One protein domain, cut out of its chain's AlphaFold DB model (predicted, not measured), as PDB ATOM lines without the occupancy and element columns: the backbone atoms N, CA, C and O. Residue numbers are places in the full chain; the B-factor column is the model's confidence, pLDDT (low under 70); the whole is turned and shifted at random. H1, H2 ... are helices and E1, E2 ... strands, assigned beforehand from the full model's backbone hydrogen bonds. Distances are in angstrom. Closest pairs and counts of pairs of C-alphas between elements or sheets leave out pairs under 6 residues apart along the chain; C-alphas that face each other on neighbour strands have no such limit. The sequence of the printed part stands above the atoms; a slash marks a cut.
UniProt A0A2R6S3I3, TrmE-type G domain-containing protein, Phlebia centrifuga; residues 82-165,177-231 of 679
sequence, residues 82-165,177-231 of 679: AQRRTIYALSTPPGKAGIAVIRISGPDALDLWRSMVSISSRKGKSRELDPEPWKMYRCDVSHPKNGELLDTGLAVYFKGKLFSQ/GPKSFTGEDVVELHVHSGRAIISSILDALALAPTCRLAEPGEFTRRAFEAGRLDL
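What this domain is: This is residues 82 to 165 and 177 to 231 of the 679 residues of the protein "TrmE-type G domain-containing protein" of Phlebia centrifuga (UniProt A0A2R6S3I3). A seven-stranded sheet, strongly twisted and curled like part of a barrel, wraps round two helices, H1 and H2, that lie on one of its faces. A third helix, H3, only grazes the sheet with its residues 218 to 222, and the long loop of residues 120 to 135 has no named element. The printed part has 139 residues, with three named helices and seven named strands that follow each other along the chain as E1 E2 H1 E3 E4 E5 E6 H2 E7 H3; the mixed sheet runs E3 E4 E5 E6 E2 E1 E7. The class is mixed, helices and strands, with under half of the residues, 68, in named elements. The whole is compact, with a radius of gyration of the C-alphas of 14.7 A and spans of 44 by 32 by 28 A.

How they stand to each other: The sheet's strands are, from edge to edge, E3, residues 117 to 119, E4, 136 to 142, E5, 149 to 158, E6, 186 to 191, E2, 100 to 105, E1, 86 to 90, and E7, 211 to 213. E3, E4 and E5 form a meander, each strand the antiparallel neighbour of the one before, with N 118 and O 140 at 2.9 A and N 139 and O 153 at 3.0 A, within hydrogen-bond range. E5 bends by 81 degrees at residue 152. E6 is antiparallel to E5, N 156 and O 188 at 3.0 A, and to E2, N 102 and O 189 at 2.9 A. E1 and E2 form a hairpin, N 89 and O 103 at 2.9 A. E7 is parallel to E1, N 88 and O 212 at 3.0 A. H1, residues 109 to 116, and H2, residues 195 to 206, are on the same face, making two layers, helices on one face of a sheet. The closest C-alphas of H1 and E6 are those of Ala 109 and Val 186, 5.7 A; of H2 and E5, those of Leu 150 and Ile 197, 6.4 A. H1 and H2 are only just apart, 8.2 A at the closest. E6, H2 and E7 form a split strand-helix-strand unit, two strands running the same way with a helix between them in the chain and E2 and E1 between them in the sheet; its crossover is right-handed. H3, residues 218 to 225, and E1 are near each other, with 6 pairs of C-alphas within 10 A. In H1, H2 and H3 every O i to N i+4 pair is within hydrogen-bond range.

Where its parts are: E1 begins at C-alpha 86, (-17.917, 40.607, -50.701). E5 measures 23.4 A, E4 17.2 A, E2 16.6 A, H2 16.4 A and E6 16.0 A from first to last C-alpha. H3 ends at C-alpha 225, (-32.397, 37.310, -47.295).

The domain as a whole: The two C-alphas farthest apart are those of Lys 123 and Leu 231, 48.4 A. Residues 166 to 176 are not printed; C-alphas 165 and 177 are 17.1 A apart across the cut. The link E3 to E4 is long, 16 residues. pLDDT is under 70 at residues 82 to 83, 120 to 129, 162 to 165 and 177 to 178.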
ATOM      1  N   ALA A  82     -22.712  47.058 -56.573       62.47
ATOM      2  CA  ALA A  82     -23.446  45.850 -56.948       62.47
ATOM      3  C   ALA A  82     -22.516  44.717 -57.427       62.47
ATOM      4  O   ALA A  82     -22.816  43.535 -57.250       62.47
ATOM      5  N   GLN A  83     -21.375  45.066 -58.026       69.56
ATOM      6  CA  GLN A  83     -20.350  44.115 -58.457       69.56
ATOM      7  C   GLN A  83     -19.400  43.732 -57.310       69.56
ATOM      8  O   GLN A  83     -18.811  42.650 -57.342       69.56
ATOM      9  N   ARG A  84     -19.273  44.572 -56.272       78.75
ATOM     10  CA  ARG A  84     -18.498  44.293 -55.051       78.75
ATOM     11  C   ARG A  84     -19.338  43.533 -54.029       78.75
ATOM     12  O   ARG A  84     -19.846  44.082 -53.054       78.75
ATOM     13  N   ARG A  85     -19.523  42.240 -54.292       86.31
ATOM     14  CA  ARG A  85     -20.431  41.384 -53.516       86.31
ATOM     15  C   ARG A  85     -19.871  40.960 -52.158       86.31
ATOM     16  O   ARG A  85     -20.666  40.638 -51.275       86.31
ATOM     17  N   THR A  86     -18.552  40.974 -51.973       93.12
ATOM     18  CA  THR A  86     -17.917  40.607 -50.701       93.12
ATOM     19  C   THR A  86     -17.839  41.825 -49.786       93.12
ATOM     20  O   THR A  86     -17.307  42.867 -50.164       93.12
ATOM     21  N   ILE A  87     -18.384  41.712 -48.579       94.06
ATOM     22  CA  ILE A  87     -18.399  42.790 -47.587       94.06
ATOM     23  C   ILE A  87     -17.484  42.483 -46.420       94.06
ATOM     24  O   ILE A  87     -17.317  41.324 -46.044       94.06
ATOM     25  N   TYR A  88     -16.936  43.525 -45.807       95.00
ATOM     26  CA  TYR A  88     -16.162  43.395 -44.582       95.00
ATOM     27  C   TYR A  88     -16.420  44.548 -43.618       95.00
ATOM     28  O   TYR A  88     -16.728  45.664 -44.037       95.00
ATOM     29  N   ALA A  89     -16.280  44.282 -42.319       93.19
ATOM     30  CA  ALA A  89     -16.271  45.326 -41.303       93.19
ATOM     31  C   ALA A  89     -15.712  44.865 -39.952       93.19
ATOM     32  O   ALA A  89     -15.620  43.671 -39.656       93.19
ATOM     33  N   LEU A  90     -15.406  45.845 -39.099       91.75
ATOM     34  CA  LEU A  90     -15.168  45.628 -37.678       91.75
ATOM     35  C   LEU A  90     -16.488  45.221 -36.993       91.75
ATOM     36  O   LEU A  90     -17.462  45.966 -37.028       91.75
ATOM     37  N   SER A  91     -16.509  44.037 -36.382       89.81
ATOM     38  CA  SER A  91     -17.670  43.451 -35.686       89.81
ATOM     39  C   SER A  91     -17.620  43.613 -34.161       89.81
ATOM     40  O   SER A  91     -18.515  43.154 -33.461       89.81
ATOM     41  N   THR A  92     -16.572  44.246 -33.633       86.69
ATOM     42  CA  THR A  92     -16.435  44.615 -32.216       86.69
ATOM     43  C   THR A  92     -16.547  46.130 -32.038       86.69
ATOM     44  O   THR A  92     -16.169  46.862 -32.956       86.69
ATOM     45  N   PRO A  93     -16.977  46.634 -30.865       79.62
ATOM     46  CA  PRO A  93     -16.979  48.066 -30.595       79.62
ATOM     47  C   PRO A  93     -15.603  48.712 -30.823       79.62
ATOM     48  O   PRO A  93     -14.577  48.131 -30.452       79.62
ATOM     49  N   PRO A  94     -15.541  49.911 -31.427       73.88
ATOM     50  CA  PRO A  94     -14.297  50.620 -31.645       73.88
ATOM     51  C   PRO A  94     -13.753  51.082 -30.297       73.88
ATOM     52  O   PRO A  94     -14.449  51.701 -29.496       73.88
ATOM     53  N   GLY A  95     -12.480  50.814 -30.043       74.94
ATOM     54  CA  GLY A  95     -11.871  51.159 -28.769       74.94
ATOM     55  C   GLY A  95     -10.619  50.346 -28.499       74.94
ATOM     56  O   GLY A  95     -10.144  49.590 -29.346       74.94
ATOM     57  N   LYS A  96     -10.057  50.532 -27.304       79.50
ATOM     58  CA  LYS A  96      -8.954  49.704 -26.821       79.50
ATOM     59  C   LYS A  96      -9.538  48.493 -26.097       79.50
ATOM     60  O   LYS A  96     -10.123  48.646 -25.032       79.50
ATOM     61  N   ALA A  97      -9.334  47.315 -26.666       86.00
ATOM     62  CA  ALA A  97      -9.666  46.024 -26.072       86.00
ATOM     63  C   ALA A  97      -8.512  45.030 -26.301       86.00
ATOM     64  O   ALA A  97      -7.544  45.340 -26.997       86.00
ATOM     65  N   GLY A  98      -8.596  43.832 -25.719       89.62
ATOM     66  CA  GLY A  98      -7.610  42.777 -25.982       89.62
ATOM     67  C   GLY A  98      -7.680  42.243 -27.417       89.62
ATOM     68  O   GLY A  98      -6.647  41.977 -28.023       89.62
ATOM     69  N   ILE A  99      -8.893  42.124 -27.968       94.38
ATOM     70  CA  ILE A  99      -9.173  41.506 -29.271       94.38
ATOM     71  C   ILE A  99     -10.193  42.365 -30.028       94.38
ATOM     72  O   ILE A  99     -11.118  42.905 -29.423       94.38
ATOM     73  N   ALA A 100     -10.023  42.459 -31.342       94.00
ATOM     74  CA  ALA A 100     -10.982  42.965 -32.307       94.00
ATOM     75  C   ALA A 100     -11.334  41.858 -33.308       94.00
ATOM     76  O   ALA A 100     -10.468  41.082 -33.717       94.00
ATOM     77  N   VAL A 101     -12.603  41.799 -33.713       95.94
ATOM     78  CA  VAL A 101     -13.072  40.844 -34.726       95.94
ATOM     79  C   VAL A 101     -13.380  41.599 -36.008       95.94
ATOM     80  O   VAL A 101     -14.235  42.483 -36.015       95.94
ATOM     81  N   ILE A 102     -12.703  41.247 -37.097       96.19
ATOM     82  CA  ILE A 102     -13.005  41.737 -38.445       96.19
ATOM     83  C   ILE A 102     -13.688  40.603 -39.198       96.19
ATOM     84  O   ILE A 102     -13.111  39.530 -39.377       96.19
ATOM     85  N   ARG A 103     -14.932  40.834 -39.616       96.69
ATOM     86  CA  ARG A 103     -15.750  39.855 -40.334       96.69
ATOM     87  C   ARG A 103     -15.781  40.195 -41.814       96.69
ATOM     88  O   ARG A 103     -15.929  41.360 -42.173       96.69
ATOM     89  N   ILE A 104     -15.685  39.168 -42.647       96.19
ATOM     90  CA  ILE A 104     -15.725  39.225 -44.108       96.19
ATOM     91  C   ILE A 104     -16.787  38.222 -44.571       96.19
ATOM     92  O   ILE A 104     -16.725  37.069 -44.160       96.19
ATOM     93  N   SER A 105     -17.753  38.626 -45.396       94.69
ATOM     94  CA  SER A 105     -18.823  37.762 -45.926       94.69
ATOM     95  C   SER A 105     -18.980  37.948 -47.425       94.69
ATOM     96  O   SER A 105     -19.092  39.079 -47.893       94.69
ATOM     97  N   GLY A 106     -19.053  36.850 -48.170       92.69
ATOM     98  CA  GLY A 106     -19.349  36.875 -49.599       92.69
ATOM     99  C   GLY A 106     -18.556  35.843 -50.399       92.69
ATOM    100  O   GLY A 106     -17.837  35.027 -49.822       92.69
ATOM    101  N   PRO A 107     -18.684  35.865 -51.736       90.62
ATOM    102  CA  PRO A 107     -18.100  34.848 -52.611       90.62
ATOM    103  C   PRO A 107     -16.567  34.773 -52.547       90.62
ATOM    104  O   PRO A 107     -16.017  33.697 -52.752       90.62
ATOM    105  N   ASP A 108     -15.883  35.874 -52.221       92.06
ATOM    106  CA  ASP A 108     -14.413  35.921 -52.219       92.06
ATOM    107  C   ASP A 108     -13.810  35.669 -50.831       92.06
ATOM    108  O   ASP A 108     -12.595  35.759 -50.657       92.06
ATOM    109  N   ALA A 109     -14.627  35.359 -49.817       93.25
ATOM    110  CA  ALA A 109     -14.152  35.187 -48.443       93.25
ATOM    111  C   ALA A 109     -13.053  34.109 -48.341       93.25
ATOM    112  O   ALA A 109     -12.046  34.307 -47.661       93.25
ATOM    113  N   LEU A 110     -13.201  32.993 -49.063       92.12
ATOM    114  CA  LEU A 110     -12.196  31.927 -49.096       92.12
ATOM    115  C   LEU A 110     -10.902  32.351 -49.814       92.12
ATOM    116  O   LEU A 110      -9.810  31.968 -49.396       92.12
ATOM    117  N   ASP A 111     -10.993  33.163 -50.864       91.69
ATOM    118  CA  ASP A 111      -9.811  33.655 -51.583       91.69
ATOM    119  C   ASP A 111      -9.059  34.721 -50.770       91.69
ATOM    120  O   ASP A 111      -7.824  34.758 -50.748       91.69
ATOM    121  N   LEU A 112      -9.787  35.531 -49.999       92.62
ATOM    122  CA  LEU A 112      -9.201  36.432 -49.008       92.62
ATOM    123  C   LEU A 112      -8.508  35.670 -47.880       92.62
ATOM    124  O   LEU A 112      -7.410  36.050 -47.485       92.62
ATOM    125  N   TRP A 113      -9.082  34.559 -47.404       93.31
ATOM    126  CA  TRP A 113      -8.379  33.674 -46.472       93.31
ATOM    127  C   TRP A 113      -7.041  33.215 -47.055       93.31
ATOM    128  O   TRP A 113      -6.004  33.390 -46.424       93.31
ATOM    129  N   ARG A 114      -7.057  32.659 -48.273       91.31
ATOM    130  CA  ARG A 114      -5.853  32.125 -48.932       91.31
ATOM    131  C   ARG A 114      -4.759  33.178 -49.117       91.31
ATOM    132  O   ARG A 114      -3.586  32.834 -49.053       91.31
ATOM    133  N   SER A 115      -5.137  34.436 -49.347       90.44
ATOM    134  CA  SER A 115      -4.188  35.532 -49.583       90.44
ATOM    135  C   SER A 115      -3.707  36.240 -48.315       90.44
ATOM    136  O   SER A 115      -2.591  36.755 -48.306       90.44
ATOM    137  N   MET A 116      -4.518  36.285 -47.255       92.38
ATOM    138  CA  MET A 116      -4.199  37.046 -46.040       92.38
ATOM    139  C   MET A 116      -3.800  36.179 -44.848       92.38
ATOM    140  O   MET A 116      -3.142  36.679 -43.943       92.38
ATOM    141  N   VAL A 117      -4.198  34.908 -44.797       92.81
ATOM    142  CA  VAL A 117      -4.042  34.067 -43.603       92.81
ATOM    143  C   VAL A 117      -2.988  32.996 -43.838       92.81
ATOM    144  O   VAL A 117      -3.147  32.115 -44.680       92.81
ATOM    145  N   SER A 118      -1.937  33.004 -43.017       90.00
ATOM    146  CA  SER A 118      -0.925  31.947 -43.020       90.00
ATOM    147  C   SER A 118      -0.920  31.170 -41.701       90.00
ATOM    148  O   SER A 118      -0.763  31.716 -40.607       90.00
ATOM    149  N   ILE A 119      -1.135  29.854 -41.786       85.00
ATOM    150  CA  ILE A 119      -1.236  28.982 -40.610       85.00
ATOM    151  C   ILE A 119       0.172  28.546 -40.192       85.00
ATOM    152  O   ILE A 119       0.866  27.821 -40.917       85.00
ATOM    153  N   SER A 120       0.591  28.947 -38.992       66.94
ATOM    154  CA  SER A 120       1.902  28.600 -38.445       66.94
ATOM    155  C   SER A 120       1.930  27.138 -37.968       66.94
ATOM    156  O   SER A 120       1.279  26.743 -37.001       66.94
ATOM    157  N   SER A 121       2.709  26.290 -38.649       59.22
ATOM    158  CA  SER A 121       2.946  24.899 -38.237       59.22
ATOM    159  C   SER A 121       4.131  24.802 -37.272       59.22
ATOM    160  O   SER A 121       5.200  25.348 -37.545       59.22
ATOM    161  N   ARG A 122       4.008  23.991 -36.206       53.53
ATOM    162  CA  ARG A 122       5.103  23.649 -35.262       53.53
ATOM    163  C   ARG A 122       6.372  23.087 -35.934       53.53
ATOM    164  O   ARG A 122       7.394  22.971 -35.271       53.53
ATOM    165  N   LYS A 123       6.322  22.716 -37.221       52.22
ATOM    166  CA  LYS A 123       7.461  22.205 -38.009       52.22
ATOM    167  C   LYS A 123       8.036  23.205 -39.031       52.22
ATOM    168  O   LYS A 123       8.709  22.780 -39.963       52.22
ATOM    169  N   GLY A 124       7.777  24.508 -38.889       48.50
ATOM    170  CA  GLY A 124       8.495  25.553 -39.639       48.50
ATOM    171  C   GLY A 124       8.174  25.658 -41.138       48.50
ATOM    172  O   GLY A 124       8.858  26.379 -41.852       48.50
ATOM    173  N   LYS A 125       7.138  24.964 -41.627       48.09
ATOM    174  CA  LYS A 125       6.558  25.201 -42.957       48.09
ATOM    175  C   LYS A 125       5.131  25.702 -42.785       48.09
ATOM    176  O   LYS A 125       4.272  24.927 -42.354       48.09
ATOM    177  N   SER A 126       4.897  26.973 -43.102       54.06
ATOM    178  CA  SER A 126       3.558  27.487 -43.392       54.06
ATOM    179  C   SER A 126       2.957  26.603 -44.484       54.06
ATOM    180  O   SER A 126       3.598  26.309 -45.493       54.06
ATOM    181  N   ARG A 127       1.767  26.059 -44.237       55.53
ATOM    182  CA  ARG A 127       1.011  25.351 -45.270       55.53
ATOM    183  C   ARG A 127      -0.133  26.264 -45.681       55.53
ATOM    184  O   ARG A 127      -0.955  26.597 -44.833       55.53
ATOM    185  N   GLU A 128      -0.179  26.621 -46.960       57.69
ATOM    186  CA  GLU A 128      -1.412  27.048 -47.618       57.69
ATOM    187  C   GLU A 128      -2.359  25.846 -47.593       57.69
ATOM    188  O   GLU A 128      -2.206  24.879 -48.339       57.69
ATOM    189  N   LEU A 129      -3.256  25.836 -46.616       66.38
ATOM    190  CA  LEU A 129      -4.312  24.846 -46.493       66.38
ATOM    191  C   LEU A 129      -5.623  25.608 -46.501       66.38
ATOM    192  O   LEU A 129      -5.803  26.536 -45.708       66.38
ATOM    193  N   ASP A 130      -6.530  25.171 -47.368       82.88
ATOM    194  CA  ASP A 130      -7.923  25.569 -47.261       82.88
ATOM    195  C   ASP A 130      -8.421  25.229 -45.847       82.88
ATOM    196  O   ASP A 130      -8.159  24.126 -45.344       82.88
ATOM    197  N   PRO A 131      -9.097  26.172 -45.177       89.38
ATOM    198  CA  PRO A 131      -9.534  25.978 -43.810       89.38
ATOM    199  C   PRO A 131     -10.657  24.944 -43.751       89.38
ATOM    200  O   PRO A 131     -11.582  24.932 -44.568       89.38
ATOM    201  N   GLU A 132     -10.619  24.096 -42.727       89.88
ATOM    202  CA  GLU A 132     -11.790  23.311 -42.356       89.88
ATOM    203  C   GLU A 132     -12.833  24.270 -41.754       89.88
ATOM    204  O   GLU A 132     -12.498  25.041 -40.847       89.88
ATOM    205  N   PRO A 133     -14.094  24.248 -42.223       90.81
ATOM    206  CA  PRO A 133     -15.137  25.095 -41.659       90.81
ATOM    207  C   PRO A 133     -15.298  24.868 -40.149       90.81
ATOM    208  O   PRO A 133     -15.256  23.726 -39.695       90.81
ATOM    209  N   TRP A 134     -15.552  25.939 -39.390       90.12
ATOM    210  CA  TRP A 134     -15.743  25.925 -37.926       90.12
ATOM    211  C   TRP A 134     -14.515  25.521 -37.106       90.12
ATOM    212  O   TRP A 134     -14.632  25.196 -35.923       90.12
ATOM    213  N   LYS A 135     -13.323  25.568 -37.703       92.25
ATOM    214  CA  LYS A 135     -12.063  25.345 -36.998       92.25
ATOM    215  C   LYS A 135     -11.318  26.657 -36.818       92.25
ATOM    216  O   LYS A 135     -11.116  27.404 -37.770       92.25
ATOM    217  N   MET A 136     -10.915  26.922 -35.578       93.88
ATOM    218  CA  MET A 136     -10.104  28.085 -35.233       93.88
ATOM    219  C   MET A 136      -8.626  27.770 -35.461       93.88
ATOM    220  O   MET A 136      -8.118  26.747 -34.987       93.88
ATOM    221  N   TYR A 137      -7.928  28.663 -36.153       92.81
ATOM    222  CA  TYR A 137      -6.506  28.546 -36.446       92.81
ATOM    223  C   TYR A 137      -5.743  29.694 -35.807       92.81
ATOM    224  O   TYR A 137      -6.166  30.837 -35.904       92.81
ATOM    225  N   ARG A 138      -4.588  29.398 -35.202       94.00
ATOM    226  CA  ARG A 138      -3.576  30.425 -34.937       94.00
ATOM    227  C   ARG A 138      -2.857  30.737 -36.242       94.00
ATOM    228  O   ARG A 138      -2.368  29.814 -36.899       94.00
ATOM    229  N   CYS A 139      -2.789  32.011 -36.594       92.06
ATOM    230  CA  CYS A 139      -2.285  32.445 -37.886       92.06
ATOM    231  C   CYS A 139      -1.602  33.808 -37.820       92.06
ATOM    232  O   CYS A 139      -1.870  34.617 -36.930       92.06
ATOM    233  N   ASP A 140      -0.758  34.051 -38.812       94.62
ATOM    234  CA  ASP A 140      -0.275  35.382 -39.145       94.62
ATOM    235  C   ASP A 140      -1.190  35.961 -40.231       94.62
ATOM    236  O   ASP A 140      -1.486  35.288 -41.227       94.62
ATOM    237  N   VAL A 141      -1.679  37.178 -39.997       94.75
ATOM    238  CA  VAL A 141      -2.507  37.956 -40.918       94.75
ATOM    239  C   VAL A 141      -1.591  38.913 -41.666       94.75
ATOM    240  O   VAL A 141      -0.993  39.809 -41.069       94.75
ATOM    241  N   SER A 142      -1.488  38.727 -42.974       94.25
ATOM    242  CA  SER A 142      -0.605  39.487 -43.848       94.25
ATOM    243  C   SER A 142      -1.387  40.279 -44.886       94.25
ATOM    244  O   SER A 142      -2.497  39.929 -45.284       94.25
ATOM    245  N   HIS A 143      -0.787  41.367 -45.347       92.94
ATOM    246  CA  HIS A 143      -1.353  42.199 -46.389       92.94
ATOM    247  C   HIS A 143      -1.314  41.454 -47.742       92.94
ATOM    248  O   HIS A 143      -0.244  41.011 -48.173       92.94
ATOM    249  N   PRO A 144      -2.442  41.360 -48.474       87.56
ATOM    250  CA  PRO A 144      -2.615  40.411 -49.578       87.56
ATOM    251  C   PRO A 144      -1.749  40.708 -50.813       87.56
ATOM    252  O   PRO A 144      -1.515  39.818 -51.624       87.56
ATOM    253  N   LYS A 145      -1.272  41.953 -50.988       86.56
ATOM    254  CA  LYS A 145      -0.433  42.339 -52.146       86.56
ATOM    255  C   LYS A 145       1.078  42.281 -51.903       86.56
ATOM    256  O   LYS A 145       1.813  41.902 -52.805       86.56
ATOM    257  N   ASN A 146       1.551  42.724 -50.738       89.06
ATOM    258  CA  ASN A 146       2.981  42.888 -50.443       89.06
ATOM    259  C   ASN A 146       3.498  41.863 -49.412       89.06
ATOM    260  O   ASN A 146       4.704  41.794 -49.200       89.06
ATOM    261  N   GLY A 147       2.614  41.078 -48.781       87.00
ATOM    262  CA  GLY A 147       2.966  40.071 -47.780       87.00
ATOM    263  C   GLY A 147       3.389  40.629 -46.417       87.00
ATOM    264  O   GLY A 147       3.849  39.861 -45.576       87.00
ATOM    265  N   GLU A 148       3.252  41.936 -46.177       93.62
ATOM    266  CA  GLU A 148       3.598  42.557 -44.894       93.62
ATOM    267  C   GLU A 148       2.776  41.944 -43.757       93.62
ATOM    268  O   GLU A 148       1.561  41.801 -43.881       93.62
ATOM    269  N   LEU A 149       3.426  41.578 -42.649       94.81
ATOM    270  CA  LEU A 149       2.738  41.079 -41.459       94.81
ATOM    271  C   LEU A 149       1.944  42.219 -40.810       94.81
ATOM    272  O   LEU A 149       2.536  43.167 -40.301       94.81
ATOM    273  N   LEU A 150       0.618  42.100 -40.805       95.00
ATOM    274  CA  LEU A 150      -0.280  43.076 -40.191       95.00
ATOM    275  C   LEU A 150      -0.520  42.764 -38.714       95.00
ATOM    276  O   LEU A 150      -0.514  43.676 -37.889       95.00
ATOM    277  N   ASP A 151      -0.735  41.487 -38.385       96.38
ATOM    278  CA  ASP A 151      -0.877  41.014 -37.006       96.38
ATOM    279  C   ASP A 151      -0.700  39.491 -36.896       96.38
ATOM    280  O   ASP A 151      -0.834  38.765 -37.879       96.38
ATOM    281  N   THR A 152      -0.474  38.990 -35.684       94.81
ATOM    282  CA  THR A 152      -0.588  37.563 -35.357       94.81
ATOM    283  C   THR A 152      -1.802  37.367 -34.455       94.81
ATOM    284  O   THR A 152      -1.878  37.940 -33.369       94.81
ATOM    285  N   GLY A 153      -2.733  36.510 -34.871       94.06
ATOM    286  CA  GLY A 153      -4.010  36.330 -34.185       94.06
ATOM    287  C   GLY A 153      -4.613  34.947 -34.390       94.06
ATOM    288  O   GLY A 153      -3.907  33.943 -34.555       94.06
ATOM    289  N   LEU A 154      -5.941  34.897 -34.353       96.12
ATOM    290  CA  LEU A 154      -6.714  33.716 -34.708       96.12
ATOM    291  C   LEU A 154      -7.603  34.014 -35.917       96.12
ATOM    292  O   LEU A 154      -8.020  35.150 -36.124       96.12
ATOM    293  N   ALA A 155      -7.929  32.992 -36.694       95.88
ATOM    294  CA  ALA A 155      -8.903  33.113 -37.766       95.88
ATOM    295  C   ALA A 155      -9.781  31.865 -37.851       95.88
ATOM    296  O   ALA A 155      -9.329  30.741 -37.603       95.88
ATOM    297  N   VAL A 156     -11.043  32.071 -38.217       95.50
ATOM    298  CA  VAL A 156     -12.019  31.004 -38.449       95.50
ATOM    299  C   VAL A 156     -12.743  31.238 -39.768       95.50
ATOM    300  O   VAL A 156     -13.042  32.371 -40.146       95.50
ATOM    301  N   TYR A 157     -13.017  30.142 -40.468       94.62
ATOM    302  CA  TYR A 157     -13.797  30.125 -41.695       94.62
ATOM    303  C   TYR A 157     -15.133  29.424 -41.460       94.62
ATOM    304  O   TYR A 157     -15.187  28.329 -40.894       94.62
ATOM    305  N   PHE A 158     -16.213  30.023 -41.944       93.00
ATOM    306  CA  PHE A 158     -17.540  29.431 -41.983       93.00
ATOM    307  C   PHE A 158     -17.947  29.265 -43.436       93.00
ATOM    308  O   PHE A 158     -18.032  30.230 -44.190       93.00
ATOM    309  N   LYS A 159     -18.246  28.028 -43.819       89.62
ATOM    310  CA  LYS A 159     -18.782  27.744 -45.143       89.62
ATOM    311  C   LYS A 159     -20.262  28.136 -45.199       89.62
ATOM    312  O   LYS A 159     -21.013  27.824 -44.272       89.62
ATOM    313  N   GLY A 160     -20.654  28.809 -46.270       83.06
ATOM    314  CA  GLY A 160     -22.032  29.125 -46.609       83.06
ATOM    315  C   GLY A 160     -22.781  27.929 -47.190       83.06
ATOM    316  O   GLY A 160     -22.211  26.872 -47.487       83.06
ATOM    317  N   LYS A 161     -24.092  28.094 -47.381       72.38
ATOM    318  CA  LYS A 161     -24.941  27.092 -48.033       72.38
ATOM    319  C   LYS A 161     -25.272  27.582 -49.437       72.38
ATOM    320  O   LYS A 161     -25.977  28.572 -49.591       72.38
ATOM    321  N   LEU A 162     -24.796  26.873 -50.463       54.72
ATOM    322  CA  LEU A 162     -25.163  27.182 -51.844       54.72
ATOM    323  C   LEU A 162     -26.674  26.948 -52.013       54.72
ATOM    324  O   LEU A 162     -27.138  25.804 -51.986       54.72
ATOM    325  N   PHE A 163     -27.446  28.026 -52.139       48.22
ATOM    326  CA  PHE A 163     -28.874  27.950 -52.417       48.22
ATOM    327  C   PHE A 163     -29.043  27.548 -53.887       48.22
ATOM    328  O   PHE A 163     -29.042  28.384 -54.785       48.22
ATOM    329  N   SER A 164     -29.124  26.243 -54.161       40.16
ATOM    330  CA  SER A 164     -29.596  25.791 -55.469       40.16
ATOM    331  C   SER A 164     -31.075  26.150 -55.566       40.16
ATOM    332  O   SER A 164     -31.897  25.608 -54.827       40.16
ATOM    333  N   GLN A 165     -31.401  27.055 -56.485       37.47
ATOM    334  CA  GLN A 165     -32.743  27.598 -56.730       37.47
ATOM    335  C   GLN A 165     -33.791  26.534 -57.138       37.47
ATOM    336  O   GLN A 165     -34.950  26.869 -57.353       37.47
ATOM    337  N   GLY A 177     -25.351  20.724 -42.972       48.09
ATOM    338  CA  GLY A 177     -24.063  21.275 -43.437       48.09
ATOM    339  C   GLY A 177     -23.708  22.593 -42.731       48.09
ATOM    340  O   GLY A 177     -24.633  23.243 -42.245       48.09
ATOM    341  N   PRO A 178     -22.416  22.977 -42.617       52.16
ATOM    342  CA  PRO A 178     -21.990  24.164 -41.868       52.16
ATOM    343  C   PRO A 178     -22.729  25.423 -42.347       52.16
ATOM    344  O   PRO A 178     -22.829  25.655 -43.546       52.16
ATOM    345  N   LYS A 179     -23.288  26.192 -41.401       74.50
ATOM    346  CA  LYS A 179     -24.176  27.334 -41.660       74.50
ATOM    347  C   LYS A 179     -23.553  28.637 -41.150       74.50
ATOM    348  O   LYS A 179     -23.695  28.946 -39.970       74.50
ATOM    349  N   SER A 180     -22.892  29.410 -42.001       87.81
ATOM    350  CA  SER A 180     -22.475  30.769 -41.629       87.81
ATOM    351  C   SER A 180     -23.656  31.642 -41.157       87.81
ATOM    352  O   SER A 180     -24.835  31.300 -41.351       87.81
ATOM    353  N   PHE A 181     -23.336  32.770 -40.517       88.56
ATOM    354  CA  PHE A 181     -24.328  33.748 -40.061       88.56
ATOM    355  C   PHE A 181     -25.149  34.303 -41.234       88.56
ATOM    356  O   PHE A 181     -26.368  34.176 -41.240       88.56
ATOM    357  N   THR A 182     -24.475  34.815 -42.266       88.69
ATOM    358  CA  THR A 182     -25.094  35.423 -43.457       88.69
ATOM    359  C   THR A 182     -25.668  34.410 -44.450       88.69
ATOM    360  O   THR A 182     -26.372  34.795 -45.373       88.69
ATOM    361  N   GLY A 183     -25.351  33.120 -44.309       86.81
ATOM    362  CA  GLY A 183     -25.650  32.093 -45.312       86.81
ATOM    363  C   GLY A 183     -24.609  31.990 -46.439       86.81
ATOM    364  O   GLY A 183     -24.594  30.982 -47.144       86.81
ATOM    365  N   GLU A 184     -23.703  32.965 -46.560       90.31
ATOM    366  CA  GLU A 184     -22.582  33.000 -47.515       90.31
ATOM    367  C   GLU A 184     -21.283  32.464 -46.895       90.31
ATOM    368  O   GLU A 184     -21.238  32.167 -45.705       90.31
ATOM    369  N   ASP A 185     -20.202  32.332 -47.659       92.56
ATOM    370  CA  ASP A 185     -18.893  32.056 -47.058       92.56
ATOM    371  C   ASP A 185     -18.451  33.252 -46.193       92.56
ATOM    372  O   ASP A 185     -18.590  34.410 -46.594       92.56
ATOM    373  N   VAL A 186     -17.954  32.975 -44.982       95.50
ATOM    374  CA  VAL A 186     -17.547  33.991 -44.001       95.50
ATOM    375  C   VAL A 186     -16.162  33.677 -43.449       95.50
ATOM    376  O   VAL A 186     -15.878  32.546 -43.061       95.50
ATOM    377  N   VAL A 187     -15.320  34.700 -43.344       96.00
ATOM    378  CA  VAL A 187     -14.059  34.669 -42.595       96.00
ATOM    379  C   VAL A 187     -14.162  35.640 -41.427       96.00
ATOM    380  O   VAL A 187     -14.615  36.772 -41.593       96.00
ATOM    381  N   GLU A 188     -13.715  35.216 -40.251       97.56
ATOM    382  CA  GLU A 188     -13.502  36.109 -39.115       97.56
ATOM    383  C   GLU A 188     -12.030  36.118 -38.719       97.56
ATOM    384  O   GLU A 188     -11.443  35.068 -38.443       97.56
ATOM    385  N   LEU A 189     -11.456  37.317 -38.661       97.19
ATOM    386  CA  LEU A 189     -10.104  37.584 -38.183       97.19
ATOM    387  C   LEU A 189     -10.191  38.130 -36.758       97.19
ATOM    388  O   LEU A 189     -10.791  39.178 -36.527       97.19
ATOM    389  N   HIS A 190      -9.599  37.416 -35.807       97.56
ATOM    390  CA  HIS A 190      -9.542  37.760 -34.387       97.56
ATOM    391  C   HIS A 190      -8.134  38.285 -34.090       97.56
ATOM    392  O   HIS A 190      -7.199  37.512 -33.869       97.56
ATOM    393  N   VAL A 191      -7.992  39.605 -34.149       95.75
ATOM    394  CA  VAL A 191      -6.717  40.344 -34.125       95.75
ATOM    395  C   VAL A 191      -6.627  41.230 -32.887       95.75
ATOM    396  O   VAL A 191      -7.618  41.435 -32.190       95.75
ATOM    397  N   HIS A 192      -5.462  41.781 -32.578       95.25
ATOM    398  CA  HIS A 192      -5.323  42.758 -31.503       95.25
ATOM    399  C   HIS A 192      -6.112  44.036 -31.830       95.25
ATOM    400  O   HIS A 192      -6.048  44.565 -32.941       95.25
ATOM    401  N   SER A 193      -6.811  44.603 -30.840       92.19
ATOM    402  CA  SER A 193      -7.684  45.783 -31.024       92.19
ATOM    403  C   SER A 193      -6.929  47.118 -31.166       92.19
ATOM    404  O   SER A 193      -7.435  48.188 -30.814       92.19
ATOM    405  N   GLY A 194      -5.682  47.087 -31.639       89.56
ATOM    406  CA  GLY A 194      -4.898  48.288 -31.893       89.56
ATOM    407  C   GLY A 194      -5.491  49.080 -33.057       89.56
ATOM    408  O   GLY A 194      -5.700  48.533 -34.133       89.56
ATOM    409  N   ARG A 195      -5.712  50.391 -32.881       89.38
ATOM    410  CA  ARG A 195      -6.275  51.256 -33.942       89.38
ATOM    411  C   ARG A 195      -5.491  51.171 -35.258       89.38
ATOM    412  O   ARG A 195      -6.106  51.146 -36.315       89.38
ATOM    413  N   ALA A 196      -4.160  51.115 -35.178       90.56
ATOM    414  CA  ALA A 196      -3.296  50.966 -36.347       90.56
ATOM    415  C   ALA A 196      -3.495  49.606 -37.033       90.56
ATOM    416  O   ALA A 196      -3.657  49.569 -38.242       90.56
ATOM    417  N   ILE A 197      -3.574  48.516 -36.261       92.81
ATOM    418  CA  ILE A 197      -3.784  47.152 -36.774       92.81
ATOM    419  C   ILE A 197      -5.130  47.053 -37.497       92.81
ATOM    420  O   ILE A 197      -5.187  46.621 -38.645       92.81
ATOM    421  N   ILE A 198      -6.203  47.519 -36.849       92.56
ATOM    422  CA  ILE A 198      -7.548  47.528 -37.435       92.56
ATOM    423  C   ILE A 198      -7.554  48.344 -38.734       92.56
ATOM    424  O   ILE A 198      -8.046  47.847 -39.743       92.56
ATOM    425  N   SER A 199      -6.989  49.560 -38.733       91.38
ATOM    426  CA  SER A 199      -6.910  50.392 -39.944       91.38
ATOM    427  C   SER A 199      -6.165  49.668 -41.059       91.38
ATOM    428  O   SER A 199      -6.720  49.518 -42.138       91.38
ATOM    429  N   SER A 200      -4.968  49.140 -40.785       93.50
ATOM    430  CA  SER A 200      -4.148  48.470 -41.796       93.50
ATOM    431  C   SER A 200      -4.836  47.247 -42.406       93.50
ATOM    432  O   SER A 200      -4.710  47.016 -43.606       93.50
ATOM    433  N   ILE A 201      -5.591  46.470 -41.620       94.62
ATOM    434  CA  ILE A 201      -6.347  45.321 -42.143       94.62
ATOM    435  C   ILE A 201      -7.543  45.783 -42.985       94.62
ATOM    436  O   ILE A 201      -7.775  45.236 -44.062       94.62
ATOM    437  N   LEU A 202      -8.299  46.789 -42.532       93.50
ATOM    438  CA  LEU A 202      -9.424  47.331 -43.305       93.50
ATOM    439  C   LEU A 202      -8.954  47.984 -44.615       93.50
ATOM    440  O   LEU A 202      -9.608  47.812 -45.645       93.50
ATOM    441  N   ASP A 203      -7.814  48.676 -44.588       91.31
ATOM    442  CA  ASP A 203      -7.163  49.262 -45.762       91.31
ATOM    443  C   ASP A 203      -6.681  48.166 -46.726       91.31
ATOM    444  O   ASP A 203      -6.902  48.256 -47.933       91.31
ATOM    445  N   ALA A 204      -6.094  47.084 -46.205       92.56
ATOM    446  CA  ALA A 204      -5.684  45.926 -46.998       92.56
ATOM    447  C   ALA A 204      -6.872  45.250 -47.709       92.56
ATOM    448  O   ALA A 204      -6.771  44.906 -48.889       92.56
ATOM    449  N   LEU A 205      -8.009  45.100 -47.019       92.00
ATOM    450  CA  LEU A 205      -9.248  44.554 -47.583       92.00
ATOM    451  C   LEU A 205      -9.866  45.481 -48.641       92.00
ATOM    452  O   LEU A 205     -10.386  44.997 -49.646       92.00
ATOM    453  N   ALA A 206      -9.752  46.803 -48.474       89.12
ATOM    454  CA  ALA A 206     -10.246  47.791 -49.440       89.12
ATOM    455  C   ALA A 206      -9.553  47.698 -50.810       89.12
ATOM    456  O   ALA A 206     -10.104  48.124 -51.824       89.12
ATOM    457  N   LEU A 207      -8.333  47.150 -50.852       86.06
ATOM    458  CA  LEU A 207      -7.562  46.969 -52.082       86.06
ATOM    459  C   LEU A 207      -7.986  45.741 -52.897       86.06
ATOM    460  O   LEU A 207      -7.519  45.592 -54.034       86.06
ATOM    461  N   ALA A 208      -8.813  44.855 -52.331       84.31
ATOM    462  CA  ALA A 208      -9.365  43.710 -53.037       84.31
ATOM    463  C   ALA A 208     -10.523  44.179 -53.943       84.31
ATOM    464  O   ALA A 208     -11.508  44.738 -53.458       84.31
ATOM    465  N   PRO A 209     -10.449  43.966 -55.267       80.06
ATOM    466  CA  PRO A 209     -11.280  44.706 -56.217       80.06
ATOM    467  C   PRO A 209     -12.753  44.254 -56.275       80.06
ATOM    468  O   PRO A 209     -13.532  44.801 -57.052       80.06
ATOM    469  N   THR A 210     -13.151  43.248 -55.498       82.88
ATOM    470  CA  THR A 210     -14.541  42.771 -55.332       82.88
ATOM    471  C   THR A 210     -15.079  42.997 -53.915       82.88
ATOM    472  O   THR A 210     -16.196  42.576 -53.602       82.88
ATOM    473  N   CYS A 211     -14.302  43.671 -53.062       89.56
ATOM    474  CA  CYS A 211     -14.623  43.897 -51.661       89.56
ATOM    475  C   CYS A 211     -15.076  45.332 -51.401       89.56
ATOM    476  O   CYS A 211     -14.588  46.278 -52.024       89.56
ATOM    477  N   ARG A 212     -15.985  45.509 -50.443       91.62
ATOM    478  CA  ARG A 212     -16.364  46.827 -49.922       91.62
ATOM    479  C   ARG A 212     -16.686  46.777 -48.433       91.62
ATOM    480  O   ARG A 212     -16.946  45.711 -47.879       91.62
ATOM    481  N   LEU A 213     -16.704  47.944 -47.796       90.00
ATOM    482  CA  LEU A 213     -17.220  48.062 -46.436       90.00
ATOM    483  C   LEU A 213     -18.700  47.667 -46.402       90.00
ATOM    484  O   LEU A 213     -19.466  47.997 -47.312       90.00
ATOM    485  N   ALA A 214     -19.080  46.943 -45.352       87.25
ATOM    486  CA  ALA A 214     -20.475  46.616 -45.097       87.25
ATOM    487  C   ALA A 214     -21.274  47.880 -44.735       87.25
ATOM    488  O   ALA A 214     -20.783  48.753 -44.012       87.25
ATOM    489  N   GLU A 215     -22.513  47.956 -45.213       83.62
ATOM    490  CA  GLU A 215     -23.493  48.931 -44.730       83.62
ATOM    491  C   GLU A 215     -23.906  48.590 -43.282       83.62
ATOM    492  O   GLU A 215     -23.790  47.428 -42.865       83.62
ATOM    493  N   PRO A 216     -24.409  49.565 -42.497       78.44
ATOM    494  CA  PRO A 216     -25.045  49.280 -41.213       78.44
ATOM    495  C   PRO A 216     -26.080  48.161 -41.359       78.44
ATOM    496  O   PRO A 216     -26.908  48.189 -42.268       78.44
ATOM    497  N   GLY A 217     -25.980  47.138 -40.513       78.06
ATOM    498  CA  GLY A 217     -26.899  46.012 -40.540       78.06
ATOM    499  C   GLY A 217     -26.735  44.989 -41.662       78.06
ATOM    500  O   GLY A 217     -27.453  43.989 -41.674       78.06
ATOM    501  N   GLU A 218     -25.806  45.179 -42.601       85.62
ATOM    502  CA  GLU A 218     -25.802  44.396 -43.841       85.62
ATOM    503  C   GLU A 218     -25.587  42.890 -43.628       85.62
ATOM    504  O   GLU A 218     -26.202  42.075 -44.314       85.62
ATOM    505  N   PHE A 219     -24.760  42.490 -42.656       87.62
ATOM    506  CA  PHE A 219     -24.580  41.070 -42.330       87.62
ATOM    507  C   PHE A 219     -25.901  40.425 -41.889       87.62
ATOM    508  O   PHE A 219     -26.238  39.328 -42.335       87.62
ATOM    509  N   THR A 220     -26.666  41.115 -41.044       84.44
ATOM    510  CA  THR A 220     -27.956  40.633 -40.542       84.44
ATOM    511  C   THR A 220     -29.022  40.679 -41.648       84.44
ATOM    512  O   THR A 220     -29.789  39.725 -41.783       84.44
ATOM    513  N   ARG A 221     -28.994  41.690 -42.537       82.25
ATOM    514  CA  ARG A 221     -29.824  41.740 -43.763       82.25
ATOM    515  C   ARG A 221     -29.606  40.509 -44.636       82.25
ATOM    516  O   ARG A 221     -30.564  39.835 -44.996       82.25
ATOM    517  N   ARG A 222     -28.347  40.174 -44.928       85.25
ATOM    518  CA  ARG A 222     -28.005  38.998 -45.744       85.25
ATOM    519  C   ARG A 222     -28.442  37.692 -45.088       85.25
ATOM    520  O   ARG A 222     -28.927  36.801 -45.777       85.25
ATOM    521  N   ALA A 223     -28.324  37.585 -43.763       84.25
ATOM    522  CA  ALA A 223     -28.834  36.433 -43.022       84.25
ATOM    523  C   ALA A 223     -30.355  36.266 -43.203       84.25
ATOM    524  O   ALA A 223     -30.823  35.152 -43.454       84.25
ATOM    525  N   PHE A 224     -31.118  37.360 -43.141       78.94
ATOM    526  CA  PHE A 224     -32.552  37.340 -43.426       78.94
ATOM    527  C   PHE A 224     -32.859  36.957 -44.883       78.94
ATOM    528  O   PHE A 224     -33.644  36.043 -45.124       78.94
ATOM    529  N   GLU A 225     -32.199  37.587 -45.861       80.50
ATOM    530  CA  GLU A 225     -32.397  37.310 -47.295       80.50
ATOM    531  C   GLU A 225     -32.073  35.851 -47.658       80.50
ATOM    532  O   GLU A 225     -32.738  35.240 -48.496       80.50
ATOM    533  N   ALA A 226     -31.087  35.255 -46.983       78.00
ATOM    534  CA  ALA A 226     -30.740  33.842 -47.109       78.00
ATOM    535  C   ALA A 226     -31.722  32.893 -46.386       78.00
ATOM    536  O   ALA A 226     -31.516  31.674 -46.386       78.00
ATOM    537  N   GLY A 227     -32.759  33.424 -45.729       76.62
ATOM    538  CA  GLY A 227     -33.720  32.673 -44.920       76.62
ATOM    539  C   GLY A 227     -33.096  32.024 -43.680       76.62
ATOM    540  O   GLY A 227     -33.595  31.001 -43.205       76.62
ATOM    541  N   ARG A 228     -31.962  32.551 -43.191       77.56
ATOM    542  CA  ARG A 228     -31.291  32.077 -41.966       77.56
ATOM    543  C   ARG A 228     -31.962  32.609 -40.710       77.56
ATOM    544  O   ARG A 228     -31.902  31.905 -39.705       77.56
ATOM    545  N   LEU A 229     -32.526  33.809 -40.808       76.00
ATOM    546  CA  LEU A 229     -33.287  34.504 -39.779       76.00
ATOM    547  C   LEU A 229     -34.612  34.984 -40.385       76.00
ATOM    548  O   LEU A 229     -34.651  35.332 -41.564       76.00
ATOM    549  N   ASP A 230     -35.679  35.014 -39.599       76.50
ATOM    550  CA  ASP A 230     -36.872  35.811 -39.889       76.50
ATOM    551  C   ASP A 230     -36.819  37.182 -39.193       76.50
ATOM    552  O   ASP A 230     -35.911  37.469 -38.413       76.50
ATOM    553  N   LEU A 231     -37.776  38.061 -39.500       75.56
ATOM    554  CA  LEU A 231     -37.760  39.435 -38.997       75.56
ATOM    555  C   LEU A 231     -37.905  39.501 -37.467       75.56
ATOM    556  O   LEU A 231     -37.311  40.369 -36.838       75.56
TER     557      LEU A 231